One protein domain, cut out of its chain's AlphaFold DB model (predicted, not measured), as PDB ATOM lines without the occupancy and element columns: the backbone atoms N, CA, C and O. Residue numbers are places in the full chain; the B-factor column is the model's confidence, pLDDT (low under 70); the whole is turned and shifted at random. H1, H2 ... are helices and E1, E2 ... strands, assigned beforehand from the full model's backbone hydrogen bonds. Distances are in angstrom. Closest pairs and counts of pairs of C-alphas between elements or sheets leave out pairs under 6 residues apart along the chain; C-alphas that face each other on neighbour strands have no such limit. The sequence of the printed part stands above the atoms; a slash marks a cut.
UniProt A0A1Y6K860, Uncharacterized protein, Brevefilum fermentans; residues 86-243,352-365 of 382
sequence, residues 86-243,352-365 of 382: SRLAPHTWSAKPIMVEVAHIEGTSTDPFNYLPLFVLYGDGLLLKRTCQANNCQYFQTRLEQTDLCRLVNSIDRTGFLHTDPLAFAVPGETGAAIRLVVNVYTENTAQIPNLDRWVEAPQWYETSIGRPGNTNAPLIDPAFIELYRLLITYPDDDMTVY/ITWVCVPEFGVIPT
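What this domain is: This is residues 86 to 243 and 352 to 365 of the 382 residues of an uncharacterized protein of Brevefilum fermentans (UniProt A0A1Y6K860). A twisted sheet of six strands has H4 packed across one face and the short H2 standing on that same face, while no named helix covers the other. At one end H1 grazes this sheet beside a ribbon of two strands, E1 and E8; toward the other end lie H3 and the loop of residues 210 to 222. The printed part has 172 residues, with four named helices and eight named strands in the order E1 E2 E3 E4 E5 H1 E6 E7 H2 H3 H4 E8, of mixed class. The large sheet runs E5 E4 E3 E2 E6 E7, antiparallel throughout; the whole is compact, with a radius of gyration of the C-alphas of 16.9 A and spans of 51 by 37 by 28 A.

How they stand to each other: E1, residues 91 to 94, is the antiparallel neighbour of E8, residues 353 to 356, with N 93 and O 354 3.1 A apart. E2, residues 98 to 105, E3, residues 115 to 122, E4, residues 126 to 133, and E5, residues 136 to 143, form a meander, each strand the antiparallel neighbour of the one before. N 102 and O 119, 2.8 A, N 128 and O 120, 2.9 A, and N 140 and O 129, 2.8 A, are within hydrogen-bond range. E3 bends by 78 degrees at residue 118. H1, residues 146 to 159, only grazes the sheet; its closest C-alpha to E8 is that of Cys 150, 5.2 A from that of Cys 356. E6, residues 178 to 184, is antiparallel to E2, with N 103 and O 180 3.0 A apart, and forms a hairpin with E7, residues 188 to 194, with N 181 and O 191 2.8 A apart. H2, residues 196 to 201, stands up from the sheet at a height of 9.2 A. H3, residues 205 to 209, is not on the sheet. H4, residues 223 to 233, is on the same face as H2 at a height of 9.5 A and runs across the strands, at 85 degrees to E6 on the local plane. H1 touches H4 with residues 155 to 159 alone, opposite ways at a shallow tilt of 32 degrees, only just short of steep; the closest C-alphas, of Thr 159 and Ala 224, are 5.0 A apart. H2 and H4 only just touch, with 3 pairs of C-alphas within 8 A, the closest those of Val 200 and Ile 226, 6.6 A. In H1, H2, H3 and H4 every O i to N i+4 pair is within hydrogen-bond range.

Where its parts are: E1 begins at C-alpha 91 (-6.361, -18.212, 32.618). E5 measures 23.3 A, E4 22.4 A, E7 20.3 A, H1 20.1 A and H4 15.5 A from first to last C-alpha. E8 ends at C-alpha 356 (-3.102, -14.280, 33.497).

The domain as a whole: The C-alphas farthest apart, of Gly 214 and Ile 352, are 53.6 A apart. Residues 244 to 351 are not printed, and C-alphas 243 and 352 are 23.0 A apart across this cut. The links H1 to E6 and H3 to H4 are long. Ten residues have pLDDT under 70, among them 212 to 216.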
ATOM      1  N   SER A  86       1.824 -23.890  21.227       66.69
ATOM      2  CA  SER A  86       0.428 -23.515  21.481       66.69
ATOM      3  C   SER A  86       0.309 -22.039  21.845       66.69
ATOM      4  O   SER A  86       1.125 -21.496  22.591       66.69
ATOM      5  N   ARG A  87      -0.687 -21.350  21.279       79.19
ATOM      6  CA  ARG A  87      -0.926 -19.937  21.588       79.19
ATOM      7  C   ARG A  87      -1.314 -19.817  23.064       79.19
ATOM      8  O   ARG A  87      -2.213 -20.528  23.494       79.19
ATOM      9  N   LEU A  88      -0.687 -18.879  23.778       87.88
ATOM     10  CA  LEU A  88      -1.062 -18.542  25.154       87.88
ATOM     11  C   LEU A  88      -2.554 -18.200  25.225       87.88
ATOM     12  O   LEU A  88      -3.057 -17.440  24.389       87.88
ATOM     13  N   ALA A  89      -3.232 -18.744  26.227       89.56
ATOM     14  CA  ALA A  89      -4.630 -18.473  26.513       89.56
ATOM     15  C   ALA A  89      -4.761 -17.673  27.820       89.56
ATOM     16  O   ALA A  89      -3.863 -17.699  28.661       89.56
ATOM     17  N   PRO A  90      -5.852 -16.913  28.000       93.94
ATOM     18  CA  PRO A  90      -6.147 -16.315  29.289       93.94
ATOM     19  C   PRO A  90      -6.580 -17.390  30.295       93.94
ATOM     20  O   PRO A  90      -7.396 -18.258  29.979       93.94
ATOM     21  N   HIS A  91      -6.080 -17.289  31.524       95.06
ATOM     22  CA  HIS A  91      -6.361 -18.212  32.618       95.06
ATOM     23  C   HIS A  91      -6.750 -17.459  33.890       95.06
ATOM     24  O   HIS A  91      -6.273 -16.360  34.171       95.06
ATOM     25  N   THR A  92      -7.628 -18.062  34.684       96.19
ATOM     26  CA  THR A  92      -8.008 -17.573  36.012       96.19
ATOM     27  C   THR A  92      -8.133 -18.760  36.945       96.19
ATOM     28  O   THR A  92      -8.760 -19.754  36.581       96.19
ATOM     29  N   TRP A  93      -7.528 -18.675  38.126       95.69
ATOM     30  CA  TRP A  93      -7.553 -19.764  39.099       95.69
ATOM     31  C   TRP A  93      -7.382 -19.251  40.527       95.69
ATOM     32  O   TRP A  93      -6.832 -18.173  40.762       95.69
ATOM     33  N   SER A  94      -7.855 -20.041  41.488       95.19
ATOM     34  CA  SER A  94      -7.608 -19.804  42.910       95.19
ATOM     35  C   SER A  94      -6.233 -20.333  43.296       95.19
ATOM     36  O   SER A  94      -5.894 -21.475  42.975       95.19
ATOM     37  N   ALA A  95      -5.454 -19.514  43.997       95.12
ATOM     38  CA  ALA A  95      -4.106 -19.863  44.403       95.12
ATOM     39  C   ALA A  95      -4.092 -21.095  45.316       95.12
ATOM     40  O   ALA A  95      -4.870 -21.211  46.269       95.12
ATOM     41  N   LYS A  96      -3.169 -22.013  45.036       94.06
ATOM     42  CA  LYS A  96      -2.844 -23.133  45.920       94.06
ATOM     43  C   LYS A  96      -1.690 -22.735  46.834       94.06
ATOM     44  O   LYS A  96      -0.863 -21.937  46.404       94.06
ATOM     45  N   PRO A  97      -1.593 -23.279  48.061       95.00
ATOM     46  CA  PRO A  97      -0.497 -22.940  48.967       95.00
ATOM     47  C   PRO A  97       0.890 -23.099  48.336       95.00
ATOM     48  O   PRO A  97       1.719 -22.210  48.496       95.00
ATOM     49  N   ILE A  98       1.088 -24.168  47.557       96.19
ATOM     50  CA  ILE A  98       2.247 -24.381  46.683       96.19
ATOM     51  C   ILE A  98       1.731 -24.448  45.245       96.19
ATOM     52  O   ILE A  98       0.882 -25.286  44.935       96.19
ATOM     53  N   MET A  99       2.214 -23.556  44.381       97.12
ATOM     54  CA  MET A  99       1.846 -23.516  42.963       97.12
ATOM     55  C   MET A  99       2.926 -24.105  42.060       97.12
ATOM     56  O   MET A  99       2.594 -24.666  41.024       97.12
ATOM     57  N   VAL A 100       4.205 -23.963  42.410       98.44
ATOM     58  CA  VAL A 100       5.318 -24.551  41.651       98.44
ATOM     59  C   VAL A 100       6.348 -25.089  42.630       98.44
ATOM     60  O   VAL A 100       6.697 -24.399  43.586       98.44
ATOM     61  N   GLU A 101       6.843 -26.293  42.377       98.31
ATOM     62  CA  GLU A 101       7.891 -26.951  43.153       98.31
ATOM     63  C   GLU A 101       8.877 -27.628  42.200       98.31
ATOM     64  O   GLU A 101       8.485 -28.364  41.291       98.31
ATOM     65  N   VAL A 102      10.162 -27.407  42.452       98.44
ATOM     66  CA  VAL A 102      11.242 -28.286  42.011       98.44
ATOM     67  C   VAL A 102      12.000 -28.697  43.251       98.44
ATOM     68  O   VAL A 102      12.487 -27.827  43.975       98.44
ATOM     69  N   ALA A 103      12.130 -29.994  43.489       97.81
ATOM     70  CA  ALA A 103      12.894 -30.518  44.610       97.81
ATOM     71  C   ALA A 103      13.789 -31.674  44.171       97.81
ATOM     72  O   ALA A 103      13.406 -32.485  43.328       97.81
ATOM     73  N   HIS A 104      14.979 -31.744  44.759       95.94
ATOM     74  CA  HIS A 104      15.846 -32.906  44.682       95.94
ATOM     75  C   HIS A 104      15.544 -33.824  45.865       95.94
ATOM     76  O   HIS A 104      15.550 -33.386  47.011       95.94
ATOM     77  N   ILE A 105      15.248 -35.082  45.568       94.44
ATOM     78  CA  ILE A 105      15.032 -36.137  46.550       94.44
ATOM     79  C   ILE A 105      16.267 -37.025  46.512       94.44
ATOM     80  O   ILE A 105      16.593 -37.571  45.458       94.44
ATOM     81  N   GLU A 106      16.951 -37.164  47.640       90.25
ATOM     82  CA  GLU A 106      18.108 -38.042  47.764       90.25
ATOM     83  C   GLU A 106      17.684 -39.507  47.904       90.25
ATOM     84  O   GLU A 106      16.651 -39.838  48.485       90.25
ATOM     85  N   GLY A 107      18.504 -40.412  47.366       77.62
ATOM     86  CA  GLY A 107      18.176 -41.837  47.313       77.62
ATOM     87  C   GLY A 107      18.324 -42.605  48.621       77.62
ATOM     88  O   GLY A 107      17.908 -43.762  48.700       77.62
ATOM     89  N   THR A 108      18.919 -42.003  49.647       70.06
ATOM     90  CA  THR A 108      19.108 -42.631  50.954       70.06
ATOM     91  C   THR A 108      17.878 -42.419  51.829       70.06
ATOM     92  O   THR A 108      17.643 -41.329  52.337       70.06
ATOM     93  N   SER A 109      17.111 -43.488  52.066       62.16
ATOM     94  CA  SER A 109      15.901 -43.459  52.907       62.16
ATOM     95  C   SER A 109      16.169 -43.238  54.403       62.16
ATOM     96  O   SER A 109      15.233 -43.173  55.198       62.16
ATOM     97  N   THR A 110      17.440 -43.221  54.809       73.06
ATOM     98  CA  THR A 110      17.859 -43.024  56.199       73.06
ATOM     99  C   THR A 110      18.246 -41.588  56.500       73.06
ATOM    100  O   THR A 110      18.400 -41.287  57.667       73.06
ATOM    101  N   ASP A 111      18.399 -40.706  55.511       84.00
ATOM    102  CA  ASP A 111      18.682 -39.297  55.792       84.00
ATOM    103  C   ASP A 111      17.366 -38.559  56.084       84.00
ATOM    104  O   ASP A 111      16.493 -38.502  55.207       84.00
ATOM    105  N   PRO A 112      17.178 -37.984  57.286       87.56
ATOM    106  CA  PRO A 112      15.968 -37.240  57.590       87.56
ATOM    107  C   PRO A 112      15.822 -35.936  56.789       87.56
ATOM    108  O   PRO A 112      14.741 -35.344  56.792       87.56
ATOM    109  N   PHE A 113      16.870 -35.495  56.091       91.62
ATOM    110  CA  PHE A 113      16.906 -34.298  55.250       91.62
ATOM    111  C   PHE A 113      17.026 -34.623  53.754       91.62
ATOM    112  O   PHE A 113      17.461 -33.787  52.967       91.62
ATOM    113  N   ASN A 114      16.572 -35.807  53.334       91.81
ATOM    114  CA  ASN A 114      16.626 -36.271  51.943       91.81
ATOM    115  C   ASN A 114      15.750 -35.489  50.940       91.81
ATOM    116  O   ASN A 114      15.696 -35.861  49.771       91.81
ATOM    117  N   TYR A 115      15.040 -34.441  51.358       94.62
ATOM    118  CA  TYR A 115      14.221 -33.595  50.493       94.62
ATOM    119  C   TYR A 115      14.803 -32.185  50.451       94.62
ATOM    120  O   TYR A 115      14.841 -31.490  51.463       94.62
ATOM    121  N   LEU A 116      15.222 -31.749  49.265       95.25
ATOM    122  CA  LEU A 116      15.885 -30.470  49.048       95.25
ATOM    123  C   LEU A 116      15.129 -29.627  48.010       95.25
ATOM    124  O   LEU A 116      15.322 -29.814  46.802       95.25
ATOM    125  N   PRO A 117      14.308 -28.653  48.434       97.06
ATOM    126  CA  PRO A 117      13.676 -27.709  47.518       97.06
ATOM    127  C   PRO A 117      14.715 -26.896  46.740       97.06
ATOM    128  O   PRO A 117      15.596 -26.268  47.324       97.06
ATOM    129  N   LEU A 118      14.605 -26.854  45.419       97.38
ATOM    130  CA  LEU A 118      15.432 -26.020  44.543       97.38
ATOM    131  C   LEU A 118      14.695 -24.742  44.128       97.38
ATOM    132  O   LEU A 118      15.311 -23.684  44.008       97.38
ATOM    133  N   PHE A 119      13.378 -24.831  43.945       98.38
ATOM    134  CA  PHE A 119      12.509 -23.726  43.548       98.38
ATOM    135  C   PHE A 119      11.111 -23.949  44.127       98.38
ATOM    136  O   PHE A 119      10.539 -25.020  43.935       98.38
ATOM    137  N   VAL A 120      10.541 -22.954  44.809       98.50
ATOM    138  CA  VAL A 120       9.184 -23.022  45.367       98.50
ATOM    139  C   VAL A 120       8.459 -21.700  45.142       98.50
ATOM    140  O   VAL A 120       8.896 -20.664  45.639       98.50
ATOM    141  N   LEU A 121       7.329 -21.739  44.437       98.38
ATOM    142  CA  LEU A 121       6.398 -20.616  44.318       98.38
ATOM    143  C   LEU A 121       5.154 -20.890  45.167       98.38
ATOM    144  O   LEU A 121       4.386 -21.811  44.875       98.38
ATOM    145  N   TYR A 122       4.936 -20.060  46.181       97.75
ATOM    146  CA  TYR A 122       3.759 -20.106  47.043       97.75
ATOM    147  C   TYR A 122       2.586 -19.347  46.418       97.75
ATOM    148  O   TYR A 122       2.751 -18.461  45.576       97.75
ATOM    149  N   GLY A 123       1.372 -19.683  46.853       95.62
ATOM    150  CA  GLY A 123       0.140 -19.104  46.314       95.62
ATOM    151  C   GLY A 123      -0.021 -17.596  46.503       95.62
ATOM    152  O   GLY A 123      -0.750 -16.966  45.739       95.62
ATOM    153  N   ASP A 124       0.668 -17.011  47.482       95.56
ATOM    154  CA  ASP A 124       0.699 -15.568  47.734       95.56
ATOM    155  C   ASP A 124       1.748 -14.816  46.893       95.56
ATOM    156  O   ASP A 124       1.939 -13.613  47.070       95.56
ATOM    157  N   GLY A 125       2.426 -15.517  45.980       96.56
ATOM    158  CA  GLY A 125       3.464 -14.971  45.114       96.56
ATOM    159  C   GLY A 125       4.859 -14.966  45.739       96.56
ATOM    160  O   GLY A 125       5.798 -14.549  45.064       96.56
ATOM    161  N   LEU A 126       5.044 -15.422  46.988       97.56
ATOM    162  CA  LEU A 126       6.390 -15.648  47.522       97.56
ATOM    163  C   LEU A 126       7.102 -16.694  46.656       97.56
ATOM    164  O   LEU A 126       6.607 -17.802  46.467       97.56
ATOM    165  N   LEU A 127       8.271 -16.338  46.147       98.19
ATOM    166  CA  LEU A 127       9.157 -17.216  45.406       98.19
ATOM    167  C   LEU A 127      10.421 -17.430  46.231       98.19
ATOM    168  O   LEU A 127      11.069 -16.454  46.603       98.19
ATOM    169  N   LEU A 128      10.773 -18.690  46.478       98.06
ATOM    170  CA  LEU A 128      12.040 -19.101  47.072       98.06
ATOM    171  C   LEU A 128      12.839 -19.917  46.059       98.06
ATOM    172  O   LEU A 128      12.322 -20.878  45.491       98.06
ATOM    173  N   LYS A 129      14.107 -19.567  45.855       97.56
ATOM    174  CA  LYS A 129      15.017 -20.290  44.961       97.56
ATOM    175  C   LYS A 129      16.339 -20.572  45.659       97.56
ATOM    176  O   LYS A 129      16.892 -19.707  46.333       97.56
ATOM    177  N   ARG A 130      16.838 -21.795  45.507       95.94
ATOM    178  CA  ARG A 130      18.150 -22.202  46.007       95.94
ATOM    179  C   ARG A 130      19.215 -21.880  44.968       95.94
ATOM    180  O   ARG A 130      19.145 -22.379  43.848       95.94
ATOM    181  N   THR A 131      20.244 -21.146  45.373       92.81
ATOM    182  CA  THR A 131      21.393 -20.833  44.516       92.81
ATOM    183  C   THR A 131      22.688 -21.192  45.235       92.81
ATOM    184  O   THR A 131      22.866 -20.884  46.414       92.81
ATOM    185  N   CYS A 132      23.596 -21.856  44.518       89.38
ATOM    186  CA  CYS A 132      24.900 -22.270  45.028       89.38
ATOM    187  C   CYS A 132      26.025 -21.512  44.326       89.38
ATOM    188  O   CYS A 132      26.123 -21.535  43.100       89.38
ATOM    189  N   GLN A 133      26.913 -20.892  45.098       82.75
ATOM    190  CA  GLN A 133      28.141 -20.272  44.607       82.75
ATOM    191  C   GLN A 133      29.327 -20.784  45.419       82.75
ATOM    192  O   GLN A 133      29.316 -20.709  46.644       82.75
ATOM    193  N   ALA A 134      30.356 -21.305  44.741       71.38
ATOM    194  CA  ALA A 134      31.602 -21.766  45.366       71.38
ATOM    195  C   ALA A 134      31.387 -22.676  46.601       71.38
ATOM    196  O   ALA A 134      32.007 -22.476  47.641       71.38
ATOM    197  N   ASN A 135      30.499 -23.670  46.473       73.88
ATOM    198  CA  ASN A 135      30.082 -24.619  47.521       73.88
ATOM    199  C   ASN A 135      29.279 -24.031  48.693       73.88
ATOM    200  O   ASN A 135      28.956 -24.768  49.619       73.88
ATOM    201  N   ASN A 136      28.905 -22.751  48.653       81.81
ATOM    202  CA  ASN A 136      27.935 -22.186  49.581       81.81
ATOM    203  C   ASN A 136      26.567 -22.093  48.902       81.81
ATOM    204  O   ASN A 136      26.423 -21.426  47.875       81.81
ATOM    205  N   CYS A 137      25.575 -22.776  49.461       89.50
ATOM    206  CA  CYS A 137      24.214 -22.787  48.948       89.50
ATOM    207  C   CYS A 137      23.300 -22.053  49.918       89.50
ATOM    208  O   CYS A 137      23.285 -22.357  51.107       89.50
ATOM    209  N   GLN A 138      22.509 -21.123  49.398       92.62
ATOM    210  CA  GLN A 138      21.556 -20.361  50.192       92.62
ATOM    211  C   GLN A 138      20.254 -20.162  49.425       92.62
ATOM    212  O   GLN A 138      20.220 -20.238  48.193       92.62
ATOM    213  N   TYR A 139      19.182 -19.913  50.169       95.88
ATOM    214  CA  TYR A 139      17.897 -19.564  49.589       95.88
ATOM    215  C   TYR A 139      17.791 -18.058  49.412       95.88
ATOM    216  O   TYR A 139      18.122 -17.276  50.304       95.88
ATOM    217  N   PHE A 140      17.291 -17.671  48.252       96.88
ATOM    218  CA  PHE A 140      16.902 -16.317  47.922       96.88
ATOM    219  C   PHE A 140      15.385 -16.242  47.817       96.88
ATOM    220  O   PHE A 140      14.729 -17.228  47.481       96.88
ATOM    221  N   GLN A 141      14.838 -15.073  48.121       97.81
ATOM    222  CA  GLN A 141      13.418 -14.798  48.103       97.81
ATOM    223  C   GLN A 141      13.079 -13.524  47.341       97.81
ATOM    224  O   GLN A 141      13.798 -12.523  47.393       97.81
ATOM    225  N   THR A 142      11.911 -13.543  46.716       97.75
ATOM    226  CA  THR A 142      11.217 -12.358  46.211       97.75
ATOM    227  C   THR A 142       9.710 -12.592  46.263       97.75
ATOM    228  O   THR A 142       9.257 -13.714  46.491       97.75
ATOM    229  N   ARG A 143       8.909 -11.546  46.073       97.31
ATOM    230  CA  ARG A 143       7.455 -11.667  45.953       97.31
ATOM    231  C   ARG A 143       7.038 -11.223  44.563       97.31
ATOM    232  O   ARG A 143       7.173 -10.053  44.225       97.31
ATOM    233  N   LEU A 144       6.551 -12.170  43.770       96.69
ATOM    234  CA  LEU A 144       6.103 -11.912  42.412       96.69
ATOM    235  C   LEU A 144       4.760 -11.190  42.436       96.69
ATOM    236  O   LEU A 144       3.779 -11.676  43.000       96.69
ATOM    237  N   GLU A 145       4.714 -10.038  41.779       95.44
ATOM    238  CA  GLU A 145       3.457  -9.376  41.462       95.44
ATOM    239  C   GLU A 145       2.763 -10.074  40.284       95.44
ATOM    240  O   GLU A 145       3.351 -10.906  39.589       95.44
ATOM    241  N   GLN A 146       1.509  -9.697  40.022       95.56
ATOM    242  CA  GLN A 146       0.673 -10.272  38.961       95.56
ATOM    243  C   GLN A 146       1.416 -10.426  37.628       95.56
ATOM    244  O   GLN A 146       1.362 -11.481  37.004       95.56
ATOM    245  N   THR A 147       2.114  -9.375  37.192       95.62
ATOM    246  CA  THR A 147       2.804  -9.346  35.900       95.62
ATOM    247  C   THR A 147       3.905 -10.401  35.822       95.62
ATOM    248  O   THR A 147       3.963 -11.149  34.846       95.62
ATOM    249  N   ASP A 148       4.765 -10.483  36.837       95.56
ATOM    250  CA  ASP A 148       5.918 -11.388  36.830       95.56
ATOM    251  C   ASP A 148       5.501 -12.833  37.105       95.56
ATOM    252  O   ASP A 148       5.980 -13.749  36.435       95.56
ATOM    253  N   LEU A 149       4.525 -13.033  37.994       97.00
ATOM    254  CA  LEU A 149       3.895 -14.331  38.212       97.00
ATOM    255  C   LEU A 149       3.269 -14.850  36.920       97.00
ATOM    256  O   LEU A 149       3.529 -15.982  36.520       97.00
ATOM    257  N   CYS A 150       2.490 -14.023  36.220       96.88
ATOM    258  CA  CYS A 150       1.878 -14.428  34.960       96.88
ATOM    259  C   CYS A 150       2.902 -14.661  33.855       96.88
ATOM    260  O   CYS A 150       2.729 -15.582  33.058       96.88
ATOM    261  N   ARG A 151       3.994 -13.891  33.821       96.06
ATOM    262  CA  ARG A 151       5.099 -14.139  32.892       96.06
ATOM    263  C   ARG A 151       5.749 -15.499  33.153       96.06
ATOM    264  O   ARG A 151       6.015 -16.231  32.198       96.06
ATOM    265  N   LEU A 152       5.965 -15.870  34.416       96.94
ATOM    266  CA  LEU A 152       6.468 -17.191  34.799       96.94
ATOM    267  C   LEU A 152       5.478 -18.303  34.423       96.94
ATOM    268  O   LEU A 152       5.867 -19.244  33.739       96.94
ATOM    269  N   VAL A 153       4.199 -18.170  34.782       96.94
ATOM    270  CA  VAL A 153       3.159 -19.168  34.468       96.94
ATOM    271  C   VAL A 153       3.010 -19.373  32.959       96.94
ATOM    272  O   VAL A 153       3.007 -20.510  32.497       96.94
ATOM    273  N   ASN A 154       2.985 -18.298  32.169       95.50
ATOM    274  CA  ASN A 154       2.969 -18.391  30.707       95.50
ATOM    275  C   ASN A 154       4.231 -19.077  30.160       95.50
ATOM    276  O   ASN A 154       4.171 -19.775  29.152       95.50
ATOM    277  N   SER A 155       5.388 -18.879  30.797       95.75
ATOM    278  CA  SER A 155       6.634 -19.550  30.399       95.75
ATOM    279  C   SER A 155       6.586 -21.043  30.706       95.75
ATOM    280  O   SER A 155       7.002 -21.836  29.867       95.75
ATOM    281  N   ILE A 156       6.019 -21.424  31.854       96.12
ATOM    282  CA  ILE A 156       5.757 -22.821  32.217       96.12
ATOM    283  C   ILE A 156       4.802 -23.458  31.203       96.12
ATOM    284  O   ILE A 156       5.095 -24.540  30.704       96.12
ATOM    285  N   ASP A 157       3.719 -22.782  30.821       93.81
ATOM    286  CA  ASP A 157       2.788 -23.273  29.795       93.81
ATOM    287  C   ASP A 157       3.497 -23.552  28.458       93.81
ATOM    288  O   ASP A 157       3.308 -24.597  27.832       93.81
ATOM    289  N   ARG A 158       4.425 -22.670  28.055       92.94
ATOM    290  CA  ARG A 158       5.231 -22.849  26.834       92.94
ATOM    291  C   ARG A 158       6.174 -24.046  26.865       92.94
ATOM    292  O   ARG A 158       6.555 -24.494  25.787       92.94
ATOM    293  N   THR A 159       6.534 -24.565  28.038       94.25
ATOM    294  CA  THR A 159       7.312 -25.814  28.125       94.25
ATOM    295  C   THR A 159       6.498 -27.019  27.656       94.25
ATOM    296  O   THR A 159       7.076 -28.017  27.246       94.25
ATOM    297  N   GLY A 160       5.162 -26.940  27.699       93.62
ATOM    298  CA  GLY A 160       4.263 -28.065  27.444       93.62
ATOM    299  C   GLY A 160       4.043 -28.977  28.657       93.62
ATOM    300  O   GLY A 160       3.205 -29.879  28.588       93.62
ATOM    301  N   PHE A 161       4.725 -28.734  29.786       96.06
ATOM    302  CA  PHE A 161       4.665 -29.601  30.968       96.06
ATOM    303  C   PHE A 161       3.239 -29.814  31.471       96.06
ATOM    304  O   PHE A 161       2.858 -30.940  31.764       96.06
ATOM    305  N   LEU A 162       2.417 -28.764  31.498       95.44
ATOM    306  CA  LEU A 162       1.038 -28.803  32.002       95.44
ATOM    307  C   LEU A 162       0.097 -29.759  31.245       95.44
ATOM    308  O   LEU A 162      -0.991 -30.061  31.732       95.44
ATOM    309  N   HIS A 163       0.498 -30.223  30.060       93.94
ATOM    310  CA  HIS A 163      -0.297 -31.098  29.193       93.94
ATOM    311  C   HIS A 163       0.423 -32.399  28.818       93.94
ATOM    312  O   HIS A 163      -0.104 -33.190  28.037       93.94
ATOM    313  N   THR A 164       1.624 -32.610  29.353       94.31
ATOM    314  CA  THR A 164       2.435 -33.800  29.091       94.31
ATOM    315  C   THR A 164       2.005 -34.939  30.015       94.31
ATOM    316  O   THR A 164       1.669 -34.698  31.175       94.31
ATOM    317  N   ASP A 165       2.023 -36.180  29.520       96.88
ATOM    318  CA  ASP A 165       1.807 -37.363  30.362       96.88
ATOM    319  C   ASP A 165       2.901 -37.414  31.448       96.88
ATOM    320  O   ASP A 165       4.080 -37.475  31.094       96.88
ATOM    321  N   PRO A 166       2.555 -37.395  32.751       96.19
ATOM    322  CA  PRO A 166       3.534 -37.384  33.839       96.19
ATOM    323  C   PRO A 166       4.468 -38.601  33.850       96.19
ATOM    324  O   PRO A 166       5.496 -38.557  34.519       96.19
ATOM    325  N   LEU A 167       4.136 -39.670  33.117       95.81
ATOM    326  CA  LEU A 167       4.943 -40.882  32.972       95.81
ATOM    327  C   LEU A 167       5.682 -40.963  31.624       95.81
ATOM    328  O   LEU A 167       6.216 -42.020  31.286       95.81
ATOM    329  N   ALA A 168       5.747 -39.871  30.849       95.06
ATOM    330  CA  ALA A 168       6.431 -39.801  29.551       95.06
ATOM    331  C   ALA A 168       7.972 -39.792  29.666       95.06
ATOM    332  O   ALA A 168       8.670 -38.958  29.083       95.06
ATOM    333  N   PHE A 169       8.527 -40.726  30.433       93.25
ATOM    334  CA  PHE A 169       9.958 -40.927  30.575       93.25
ATOM    335  C   PHE A 169      10.297 -42.407  30.815       93.25
ATOM    336  O   PHE A 169       9.519 -43.178  31.367       93.25
ATOM    337  N   ALA A 170      11.495 -42.807  30.406       92.25
ATOM    338  CA  ALA A 170      12.097 -44.102  30.669       92.25
ATOM    339  C   ALA A 170      13.612 -43.907  30.802       92.25
ATOM    340  O   ALA A 170      14.302 -43.644  29.815       92.25
ATOM    341  N   VAL A 171      14.133 -44.023  32.024       89.06
ATOM    342  CA  VAL A 171      15.556 -43.824  32.336       89.06
ATOM    343  C   VAL A 171      16.167 -45.103  32.919       89.06
ATOM    344  O   VAL A 171      15.473 -45.856  33.601       89.06
ATOM    345  N   PRO A 172      17.445 -45.404  32.632       80.62
ATOM    346  CA  PRO A 172      18.108 -46.582  33.177       80.62
ATOM    347  C   PRO A 172      18.503 -46.382  34.649       80.62
ATOM    348  O   PRO A 172      19.104 -45.365  34.975       80.62
ATOM    349  N   GLY A 173      18.235 -47.397  35.483       69.44
ATOM    350  CA  GLY A 173      18.772 -47.574  36.842       69.44
ATOM    351  C   GLY A 173      18.329 -46.546  37.891       69.44
ATOM    352  O   GLY A 173      18.189 -45.358  37.624       69.44
ATOM    353  N   GLU A 174      18.163 -47.004  39.131       67.88
ATOM    354  CA  GLU A 174      17.782 -46.151  40.259       67.88
ATOM    355  C   GLU A 174      18.974 -45.994  41.208       67.88
ATOM    356  O   GLU A 174      19.442 -46.953  41.816       67.88
ATOM    357  N   THR A 175      19.473 -44.766  41.342       78.75
ATOM    358  CA  THR A 175      20.332 -44.347  42.469       78.75
ATOM    359  C   THR A 175      19.500 -44.064  43.725       78.75
ATOM    360  O   THR A 175      20.047 -43.678  44.753       78.75
ATOM    361  N   GLY A 176      18.171 -44.177  43.613       85.00
ATOM    362  CA  GLY A 176      17.182 -43.657  44.553       85.00
ATOM    363  C   GLY A 176      16.961 -42.142  44.436       85.00
ATOM    364  O   GLY A 176      15.919 -41.664  44.867       85.00
ATOM    365  N   ALA A 177      17.892 -41.388  43.837       91.25
ATOM    366  CA  ALA A 177      17.766 -39.941  43.712       91.25
ATOM    367  C   ALA A 177      16.844 -39.537  42.552       91.25
ATOM    368  O   ALA A 177      16.870 -40.140  41.471       91.25
ATOM    369  N   ALA A 178      16.050 -38.488  42.749       94.88
ATOM    370  CA  ALA A 178      15.094 -38.001  41.763       94.88
ATOM    371  C   ALA A 178      14.903 -36.485  41.835       94.88
ATOM    372  O   ALA A 178      15.086 -35.869  42.880       94.88
ATOM    373  N   ILE A 179      14.462 -35.895  40.724       97.25
ATOM    374  CA  ILE A 179      13.890 -34.551  40.729       97.25
ATOM    375  C   ILE A 179      12.378 -34.673  40.687       97.25
ATOM    376  O   ILE A 179      11.817 -35.330  39.807       97.25
ATOM    377  N   ARG A 180      11.725 -34.012  41.634       97.62
ATOM    378  CA  ARG A 180      10.284 -33.823  41.681       97.62
ATOM    379  C   ARG A 180       9.938 -32.471  41.068       97.62
ATOM    380  O   ARG A 180      10.519 -31.457  41.440       97.62
ATOM    381  N   LEU A 181       9.003 -32.481  40.126       98.50
ATOM    382  CA  LEU A 181       8.434 -31.321  39.451       98.50
ATOM    383  C   LEU A 181       6.938 -31.289  39.764       98.50
ATOM    384  O   LEU A 181       6.228 -32.230  39.414       98.50
ATOM    385  N   VAL A 182       6.452 -30.218  40.385       98.25
ATOM    386  CA  VAL A 182       5.019 -29.990  40.628       98.25
ATOM    387  C   VAL A 182       4.651 -28.630  40.066       98.25
ATOM    388  O   VAL A 182       5.305 -27.630  40.362       98.25
ATOM    389  N   VAL A 183       3.571 -28.574  39.293       98.19
ATOM    390  CA  VAL A 183       2.926 -27.316  38.919       98.19
ATOM    391  C   VAL A 183       1.434 -27.452  39.185       98.19
ATOM    392  O   VAL A 183       0.792 -28.346  38.648       98.19
ATOM    393  N   ASN A 184       0.886 -26.563  40.009       96.25
ATOM    394  CA  ASN A 184      -0.514 -26.505  40.410       96.25
ATOM    395  C   ASN A 184      -1.039 -25.066  40.286       96.25
ATOM    396  O   ASN A 184      -1.128 -24.313  41.259       96.25
ATOM    397  N   VAL A 185      -1.327 -24.673  39.044       95.25
ATOM    398  CA  VAL A 185      -1.873 -23.353  38.694       95.25
ATOM    399  C   VAL A 185      -3.333 -23.501  38.253       95.25
ATOM    400  O   VAL A 185      -4.145 -24.069  38.977       95.25
ATOM    401  N   TYR A 186      -3.703 -23.028  37.063       94.38
ATOM    402  CA  TYR A 186      -5.008 -23.311  36.457       94.38
ATOM    403  C   TYR A 186      -5.195 -24.784  36.058       94.38
ATOM    404  O   TYR A 186      -6.319 -25.210  35.799       94.38
ATOM    405  N   THR A 187      -4.109 -25.553  35.996       94.69
ATOM    406  CA  THR A 187      -4.106 -27.008  35.855       94.69
ATOM    407  C   THR A 187      -2.957 -27.581  36.676       94.69
ATOM    408  O   THR A 187      -1.994 -26.871  36.990       94.69
ATOM    409  N   GLU A 188      -3.081 -28.853  37.034       95.75
ATOM    410  CA  GLU A 188      -2.102 -29.575  37.836       95.75
ATOM    411  C   GLU A 188      -1.366 -30.604  36.979       95.75
ATOM    412  O   GLU A 188      -1.996 -31.354  36.233       95.75
ATOM    413  N   ASN A 189      -0.041 -30.653  37.103       97.88
ATOM    414  CA  ASN A 189       0.752 -31.795  36.673       97.88
ATOM    415  C   ASN A 189       1.929 -32.017  37.629       97.88
ATOM    416  O   ASN A 189       2.493 -31.062  38.169       97.88
ATOM    417  N   THR A 190       2.293 -33.279  37.838       97.88
ATOM    418  CA  THR A 190       3.394 -33.680  38.718       97.88
ATOM    419  C   THR A 190       4.185 -34.810  38.080       97.88
ATOM    420  O   THR A 190       3.602 -35.806  37.668       97.88
ATOM    421  N   ALA A 191       5.510 -34.692  38.065       97.44
ATOM    422  CA  ALA A 191       6.413 -35.750  37.627       97.44
ATOM    423  C   ALA A 191       7.563 -35.907  38.626       97.44
ATOM    424  O   ALA A 191       8.074 -34.926  39.158       97.44
ATOM    425  N   GLN A 192       7.991 -37.144  38.868       96.06
ATOM    426  CA  GLN A 192       9.181 -37.445  39.660       96.06
ATOM    427  C   GLN A 192      10.099 -38.323  38.821       96.06
ATOM    428  O   GLN A 192       9.784 -39.481  38.553       96.06
ATOM    429  N   ILE A 193      11.209 -37.747  38.369       95.38
ATOM    430  CA  ILE A 193      12.073 -38.350  37.357       95.38
ATOM    431  C   ILE A 193      13.433 -38.660  37.992       95.38
ATOM    432  O   ILE A 193      14.109 -37.735  38.461       95.38
ATOM    433  N   PRO A 194      13.866 -39.934  38.007       94.06
ATOM    434  CA  PRO A 194      15.156 -40.313  38.568       94.06
ATOM    435  C   PRO A 194      16.321 -39.580  37.892       94.06
ATOM    436  O   PRO A 194      16.480 -39.647  36.671       94.06
ATOM    437  N   ASN A 195      17.155 -38.920  38.699       92.19
ATOM    438  CA  ASN A 195      18.361 -38.195  38.274       92.19
ATOM    439  C   ASN A 195      18.159 -37.218  37.090       92.19
ATOM    440  O   ASN A 195      19.039 -37.107  36.230       92.19
ATOM    441  N   LEU A 196      16.997 -36.558  36.979       94.69
ATOM    442  CA  LEU A 196      16.715 -35.624  35.873       94.69
ATOM    443  C   LEU A 196      17.773 -34.521  35.752       94.69
ATOM    444  O   LEU A 196      18.214 -34.230  34.645       94.69
ATOM    445  N   ASP A 197      18.195 -33.952  36.877       93.50
ATOM    446  CA  ASP A 197      19.288 -32.983  36.988       93.50
ATOM    447  C   ASP A 197      20.534 -33.465  36.239       93.50
ATOM    448  O   ASP A 197      21.024 -32.799  35.326       93.50
ATOM    449  N   ARG A 198      20.976 -34.694  36.518       91.56
ATOM    450  CA  ARG A 198      22.157 -35.278  35.879       91.56
ATOM    451  C   ARG A 198      21.937 -35.553  34.401       91.56
ATOM    452  O   ARG A 198      22.842 -35.329  33.602       91.56
ATOM    453  N   TRP A 199      20.752 -36.029  34.011       91.50
ATOM    454  CA  TRP A 199      20.424 -36.236  32.597       91.50
ATOM    455  C   TRP A 199      20.443 -34.931  31.799       91.50
ATOM    456  O   TRP A 199      20.843 -34.941  30.635       91.50
ATOM    457  N   VAL A 200      20.047 -33.818  32.417       92.44
ATOM    458  CA  VAL A 200      20.031 -32.495  31.789       92.44
ATOM    459  C   VAL A 200      21.422 -31.858  31.753       92.44
ATOM    460  O   VAL A 200      21.785 -31.262  30.735       92.44
ATOM    461  N   GLU A 201      22.187 -31.965  32.839       90.56
ATOM    462  CA  GLU A 201      23.468 -31.268  33.024       90.56
ATOM    463  C   GLU A 201      24.663 -32.053  32.472       90.56
ATOM    464  O   GLU A 201      25.593 -31.473  31.911       90.56
ATOM    465  N   ALA A 202      24.631 -33.382  32.582       88.00
ATOM    466  CA  ALA A 202      25.700 -34.270  32.147       88.00
ATOM    467  C   ALA A 202      25.127 -35.547  31.503       88.00
ATOM    468  O   ALA A 202      25.192 -36.612  32.108       88.00
ATOM    469  N   PRO A 203      24.629 -35.517  30.252       83.44
ATOM    470  CA  PRO A 203      23.927 -36.651  29.628       83.44
ATOM    471  C   PRO A 203      24.686 -37.995  29.599       83.44
ATOM    472  O   PRO A 203      24.074 -39.047  29.438       83.44
ATOM    473  N   GLN A 204      26.015 -37.976  29.749       83.69
ATOM    474  CA  GLN A 204      26.873 -39.168  29.796       83.69
ATOM    475  C   GLN A 204      27.133 -39.697  31.219       83.69
ATOM    476  O   GLN A 204      27.814 -40.713  31.363       83.69
ATOM    477  N   TRP A 205      26.591 -39.048  32.259       86.06
ATOM    478  CA  TRP A 205      26.884 -39.343  33.667       86.06
ATOM    479  C   TRP A 205      26.715 -40.829  33.997       86.06
ATOM    480  O   TRP A 205      27.549 -41.419  34.680       86.06
ATOM    481  N   TYR A 206      25.661 -41.452  33.468       84.56
ATOM    482  CA  TYR A 206      25.318 -42.834  33.771       84.56
ATOM    483  C   TYR A 206      26.408 -43.803  33.298       84.56
ATOM    484  O   TYR A 206      26.854 -44.664  34.055       84.56
ATOM    485  N   GLU A 207      26.898 -43.626  32.068       82.06
ATOM    486  CA  GLU A 207      27.975 -44.455  31.522       82.06
ATOM    487  C   GLU A 207      29.290 -44.226  32.271       82.06
ATOM    488  O   GLU A 207      30.013 -45.184  32.544       82.06
ATOM    489  N   THR A 208      29.580 -42.976  32.643       82.69
ATOM    490  CA  THR A 208      30.825 -42.616  33.331       82.69
ATOM    491  C   THR A 208      30.860 -43.024  34.802       82.69
ATOM    492  O   THR A 208      31.935 -43.316  35.317       82.69
ATOM    493  N   SER A 209      29.714 -43.034  35.489       81.25
ATOM    494  CA  SER A 209      29.638 -43.256  36.939       81.25
ATOM    495  C   SER A 209      29.225 -44.675  37.315       81.25
ATOM    496  O   SER A 209      29.731 -45.204  38.299       81.25
ATOM    497  N   ILE A 210      28.313 -45.294  36.558       78.12
ATOM    498  CA  ILE A 210      27.773 -46.629  36.865       78.12
ATOM    499  C   ILE A 210      28.414 -47.710  35.979       78.12
ATOM    500  O   ILE A 210      28.475 -48.878  36.362       78.12
ATOM    501  N   GLY A 211      28.957 -47.323  34.819       71.94
ATOM    502  CA  GLY A 211      29.456 -48.251  33.808       71.94
ATOM    503  C   GLY A 211      28.299 -48.854  33.011       71.94
ATOM    504  O   GLY A 211      27.262 -49.213  33.559       71.94
ATOM    505  N   ARG A 212      28.439 -48.941  31.686       65.62
ATOM    506  CA  ARG A 212      27.350 -49.393  30.811       65.62
ATOM    507  C   ARG A 212      27.216 -50.925  30.851       65.62
ATOM    508  O   ARG A 212      28.112 -51.610  30.353       65.62
ATOM    509  N   PRO A 213      26.104 -51.508  31.338       57.50
ATOM    510  CA  PRO A 213      25.749 -52.869  30.956       57.50
ATOM    511  C   PRO A 213      25.412 -52.832  29.462       57.50
ATOM    512  O   PRO A 213      24.680 -51.945  29.034       57.50
ATOM    513  N   GLY A 214      25.916 -53.773  28.660       57.12
ATOM    514  CA  GLY A 214      25.857 -53.730  27.184       57.12
ATOM    515  C   GLY A 214      24.474 -53.588  26.515       57.12
ATOM    516  O   GLY A 214      24.427 -53.518  25.295       57.12
ATOM    517  N   ASN A 215      23.377 -53.502  27.281       61.31
ATOM    518  CA  ASN A 215      21.988 -53.438  26.817       61.31
ATOM    519  C   ASN A 215      21.160 -52.269  27.408       61.31
ATOM    520  O   ASN A 215      19.932 -52.326  27.359       61.31
ATOM    521  N   THR A 216      21.754 -51.224  28.002       65.44
ATOM    522  CA  THR A 216      20.950 -50.070  28.457       65.44
ATOM    523  C   THR A 216      20.488 -49.212  27.277       65.44
ATOM    524  O   THR A 216      21.301 -48.684  26.508       65.44
ATOM    525  N   ASN A 217      19.164 -49.079  27.140       71.75
ATOM    526  CA  ASN A 217      18.538 -48.131  26.220       71.75
ATOM    527  C   ASN A 217      18.933 -46.698  26.602       71.75
ATOM    528  O   ASN A 217      19.147 -46.400  27.779       71.75
ATOM    529  N   ALA A 218      19.026 -45.818  25.602       76.69
ATOM    530  CA  ALA A 218      19.180 -44.389  25.854       76.69
ATOM    531  C   ALA A 218      17.994 -43.881  26.697       76.69
ATOM    532  O   ALA A 218      16.877 -44.373  26.503       76.69
ATOM    533  N   PRO A 219      18.215 -42.922  27.614       87.38
ATOM    534  CA  PRO A 219      17.124 -42.322  28.368       87.38
ATOM    535  C   PRO A 219      16.138 -41.660  27.401       87.38
ATOM    536  O   PRO A 219      16.530 -40.932  26.487       87.38
ATOM    537  N   LEU A 220      14.854 -41.914  27.610       91.69
ATOM    538  CA  LEU A 220      13.763 -41.203  26.959       91.69
ATOM    539  C   LEU A 220      13.153 -40.287  28.013       91.69
ATOM    540  O   LEU A 220      12.707 -40.765  29.047       91.69
ATOM    541  N   ILE A 221      13.173 -38.981  27.792       93.75
ATOM    542  CA  ILE A 221      12.569 -37.997  28.694       93.75
ATOM    543  C   ILE A 221      11.847 -37.003  27.798       93.75
ATOM    544  O   ILE A 221      12.466 -36.471  26.872       93.75
ATOM    545  N   ASP A 222      10.553 -36.780  28.036       95.88
ATOM    546  CA  ASP A 222       9.810 -35.771  27.288       95.88
ATOM    547  C   ASP A 222      10.505 -34.396  27.408       95.88
ATOM    548  O   ASP A 222      10.852 -33.979  28.523       95.88
ATOM    549  N   PRO A 223      10.738 -33.678  26.289       95.50
ATOM    550  CA  PRO A 223      11.361 -32.358  26.313       95.50
ATOM    551  C   PRO A 223      10.685 -31.373  27.272       95.50
ATOM    552  O   PRO A 223      11.377 -30.534  27.841       95.50
ATOM    553  N   ALA A 224       9.375 -31.491  27.510       95.94
ATOM    554  CA  ALA A 224       8.656 -30.624  28.433       95.94
ATOM    555  C   ALA A 224       9.207 -30.677  29.868       95.94
ATOM    556  O   ALA A 224       9.280 -29.646  30.539       95.94
ATOM    557  N   PHE A 225       9.659 -31.849  30.331       97.19
ATOM    558  CA  PHE A 225      10.292 -31.996  31.647       97.19
ATOM    559  C   PHE A 225      11.649 -31.297  31.711       97.19
ATOM    560  O   PHE A 225      11.960 -30.625  32.694       97.19
ATOM    561  N   ILE A 226      12.447 -31.439  30.650       96.06
ATOM    562  CA  ILE A 226      13.775 -30.826  30.535       96.06
ATOM    563  C   ILE A 226      13.653 -29.303  30.490       96.06
ATOM    564  O   ILE A 226      14.375 -28.608  31.202       96.06
ATOM    565  N   GLU A 227      12.739 -28.785  29.670       95.94
ATOM    566  CA  GLU A 227      12.526 -27.348  29.506       95.94
ATOM    567  C   GLU A 227      11.929 -26.714  30.768       95.94
ATOM    568  O   GLU A 227      12.361 -25.628  31.148       95.94
ATOM    569  N   LEU A 228      11.017 -27.396  31.478       97.50
ATOM    570  CA  LEU A 228      10.537 -26.919  32.779       97.50
ATOM    571  C   LEU A 228      11.654 -26.888  33.821       97.50
ATOM    572  O   LEU A 228      11.832 -25.866  34.481       97.50
ATOM    573  N   TYR A 229      12.412 -27.981  33.964       97.81
ATOM    574  CA  TYR A 229      13.540 -28.021  34.893       97.81
ATOM    575  C   TYR A 229      14.498 -26.859  34.603       97.81
ATOM    576  O   TYR A 229      14.759 -26.054  35.496       97.81
ATOM    577  N   ARG A 230      14.912 -26.698  33.335       96.31
ATOM    578  CA  ARG A 230      15.772 -25.600  32.864       96.31
ATOM    579  C   ARG A 230      15.214 -24.218  33.169       96.31
ATOM    580  O   ARG A 230      15.938 -23.381  33.691       96.31
ATOM    581  N   LEU A 231      13.941 -23.978  32.875       96.50
ATOM    582  CA  LEU A 231      13.293 -22.700  33.149       96.50
ATOM    583  C   LEU A 231      13.389 -22.320  34.633       96.50
ATOM    584  O   LEU A 231      13.669 -21.166  34.955       96.50
ATOM    585  N   LEU A 232      13.147 -23.280  35.529       97.00
ATOM    586  CA  LEU A 232      13.030 -23.022  36.962       97.00
ATOM    587  C   LEU A 232      14.395 -22.915  37.654       97.00
ATOM    588  O   LEU A 232      14.603 -21.976  38.425       97.00
ATOM    589  N   ILE A 233      15.362 -23.792  37.353       95.00
ATOM    590  CA  ILE A 233      16.693 -23.683  37.986       95.00
ATOM    591  C   ILE A 233      17.518 -22.506  37.438       95.00
ATOM    592  O   ILE A 233      18.338 -21.955  38.173       95.00
ATOM    593  N   THR A 234      17.284 -22.061  36.194       93.50
ATOM    594  CA  THR A 234      17.927 -20.855  35.632       93.50
ATOM    595  C   THR A 234      17.074 -19.597  35.761       93.50
ATOM    596  O   THR A 234      17.406 -18.585  35.142       93.50
ATOM    597  N   TYR A 235      15.976 -19.634  36.522       94.38
ATOM    598  CA  TYR A 235      15.184 -18.435  36.794       94.38
ATOM    599  C   TYR A 235      16.100 -17.343  37.377       94.38
ATOM    600  O   TYR A 235      16.908 -17.661  38.251       94.38
ATOM    601  N   PRO A 236      16.053 -16.093  36.886       91.25
ATOM    602  CA  PRO A 236      17.001 -15.064  37.299       91.25
ATOM    603  C   PRO A 236      16.868 -14.760  38.792       91.25
ATOM    604  O   PRO A 236      15.760 -14.613  39.297       91.25
ATOM    605  N   ASP A 237      18.006 -14.637  39.472       88.19
ATOM    606  CA  ASP A 237      18.080 -14.243  40.888       88.19
ATOM    607  C   ASP A 237      18.146 -12.712  41.059       88.19
ATOM    608  O   ASP A 237      18.348 -12.211  42.167       88.19
ATOM    609  N   ASP A 238      18.002 -11.968  39.957       84.25
ATOM    610  CA  ASP A 238      18.008 -10.509  39.945       84.25
ATOM    611  C   ASP A 238      16.900  -9.985  40.872       84.25
ATOM    612  O   ASP A 238      15.782 -10.500  40.890       84.25
ATOM    613  N   ASP A 239      17.229  -8.981  41.684       87.25
ATOM    614  CA  ASP A 239      16.332  -8.366  42.672       87.25
ATOM    615  C   ASP A 239      15.823  -9.293  43.799       87.25
ATOM    616  O   ASP A 239      14.979  -8.885  44.604       87.25
ATOM    617  N   MET A 240      16.353 -10.514  43.931       95.25
ATOM    618  CA  MET A 240      16.064 -11.360  45.089       95.25
ATOM    619  C   MET A 240      16.928 -10.993  46.302       95.25
ATOM    620  O   MET A 240      18.086 -10.590  46.195       95.25
ATOM    621  N   THR A 241      16.371 -11.189  47.494       96.94
ATOM    622  CA  THR A 241      17.072 -11.001  48.775       96.94
ATOM    623  C   THR A 241      17.342 -12.346  49.436       96.94
ATOM    624  O   THR A 241      16.648 -13.314  49.155       96.94
ATOM    625  N   VAL A 242      18.340 -12.443  50.314       95.44
ATOM    626  CA  VAL A 242      18.590 -13.694  51.050       95.44
ATOM    627  C   VAL A 242      17.389 -14.012  51.948       95.44
ATOM    628  O   VAL A 242      16.917 -13.149  52.690       95.44
ATOM    629  N   TYR A 243      16.897 -15.249  51.879       95.38
ATOM    630  CA  TYR A 243      15.859 -15.751  52.773       95.38
ATOM    631  C   TYR A 243      16.453 -16.030  54.154       95.38
ATOM    632  O   TYR A 243      17.481 -16.697  54.273       95.38
ATOM    633  N   ILE A 352      -6.925 -15.925  47.386       94.62
ATOM    634  CA  ILE A 352      -6.174 -15.217  46.344       94.62
ATOM    635  C   ILE A 352      -6.572 -15.809  44.995       94.62
ATOM    636  O   ILE A 352      -6.594 -17.027  44.817       94.62
ATOM    637  N   THR A 353      -6.908 -14.946  44.038       96.44
ATOM    638  CA  THR A 353      -7.233 -15.344  42.664       96.44
ATOM    639  C   THR A 353      -6.254 -14.686  41.710       96.44
ATOM    640  O   THR A 353      -6.123 -13.463  41.705       96.44
ATOM    641  N   TRP A 354      -5.599 -15.498  40.886       96.75
ATOM    642  CA  TRP A 354      -4.688 -15.035  39.847       96.75
ATOM    643  C   TRP A 354      -5.396 -15.007  38.495       96.75
ATOM    644  O   TRP A 354      -6.264 -15.834  38.210       96.75
ATOM    645  N   VAL A 355      -5.025 -14.034  37.666       96.88
ATOM    646  CA  VAL A 355      -5.594 -13.801  36.333       96.88
ATOM    647  C   VAL A 355      -4.449 -13.503  35.379       96.88
ATOM    648  O   VAL A 355      -3.851 -12.429  35.441       96.88
ATOM    649  N   CYS A 356      -4.152 -14.441  34.490       96.00
ATOM    650  CA  CYS A 356      -3.102 -14.280  33.497       96.00
ATOM    651  C   CYS A 356      -3.700 -14.163  32.111       96.00
ATOM    652  O   CYS A 356      -4.576 -14.933  31.733       96.00
ATOM    653  N   VAL A 357      -3.220 -13.182  31.361       95.00
ATOM    654  CA  VAL A 357      -3.574 -12.953  29.965       95.00
ATOM    655  C   VAL A 357      -2.304 -12.986  29.102       95.00
ATOM    656  O   VAL A 357      -1.205 -12.758  29.627       95.00
ATOM    657  N   PRO A 358      -2.408 -13.290  27.796       92.62
ATOM    658  CA  PRO A 358      -1.243 -13.422  26.915       92.62
ATOM    659  C   PRO A 358      -0.323 -12.191  26.868       92.62
ATOM    660  O   PRO A 358       0.870 -12.322  26.601       92.62
ATOM    661  N   GLU A 359      -0.855 -11.000  27.141       93.88
ATOM    662  CA  GLU A 359      -0.150  -9.716  27.107       93.88
ATOM    663  C   GLU A 359       0.944  -9.591  28.176       93.88
ATOM    664  O   GLU A 359       1.875  -8.807  27.996       93.88
ATOM    665  N   PHE A 360       0.891 -10.383  29.255       93.25
ATOM    666  CA  PHE A 360       1.980 -10.439  30.240       93.25
ATOM    667  C   PHE A 360       3.269 -11.064  29.673       93.25
ATOM    668  O   PHE A 360       4.354 -10.876  30.232       93.25
ATOM    669  N   GLY A 361       3.167 -11.760  28.535       92.81
ATOM    670  CA  GLY A 361       4.302 -12.322  27.814       92.81
ATOM    671  C   GLY A 361       4.902 -13.556  28.488       92.81
ATOM    672  O   GLY A 361       4.256 -14.214  29.301       92.81
ATOM    673  N   VAL A 362       6.140 -13.871  28.109       93.31
ATOM    674  CA  VAL A 362       6.951 -14.983  28.633       93.31
ATOM    675  C   VAL A 362       8.329 -14.464  29.030       93.31
ATOM    676  O   VAL A 362       8.745 -13.391  28.585       93.31
ATOM    677  N   ILE A 363       9.036 -15.211  29.870       91.38
ATOM    678  CA  ILE A 363      10.422 -14.941  30.232       91.38
ATOM    679  C   ILE A 363      11.257 -15.097  28.952       91.38
ATOM    680  O   ILE A 363      11.127 -16.117  28.268       91.38
ATOM    681  N   PRO A 364      12.077 -14.099  28.580       78.50
ATOM    682  CA  PRO A 364      12.915 -14.199  27.396       78.50
ATOM    683  C   PRO A 364      13.883 -15.375  27.537       78.50
ATOM    684  O   PRO A 364      14.723 -15.389  28.433       78.50
ATOM    685  N   THR A 365      13.808 -16.353  26.638       64.56
ATOM    686  CA  THR A 365      14.876 -17.343  26.500       64.56
ATOM    687  C   THR A 365      16.094 -16.647  25.910       64.56
ATOM    688  O   THR A 365      15.988 -15.953  24.892       64.56
TER     689      THR A 365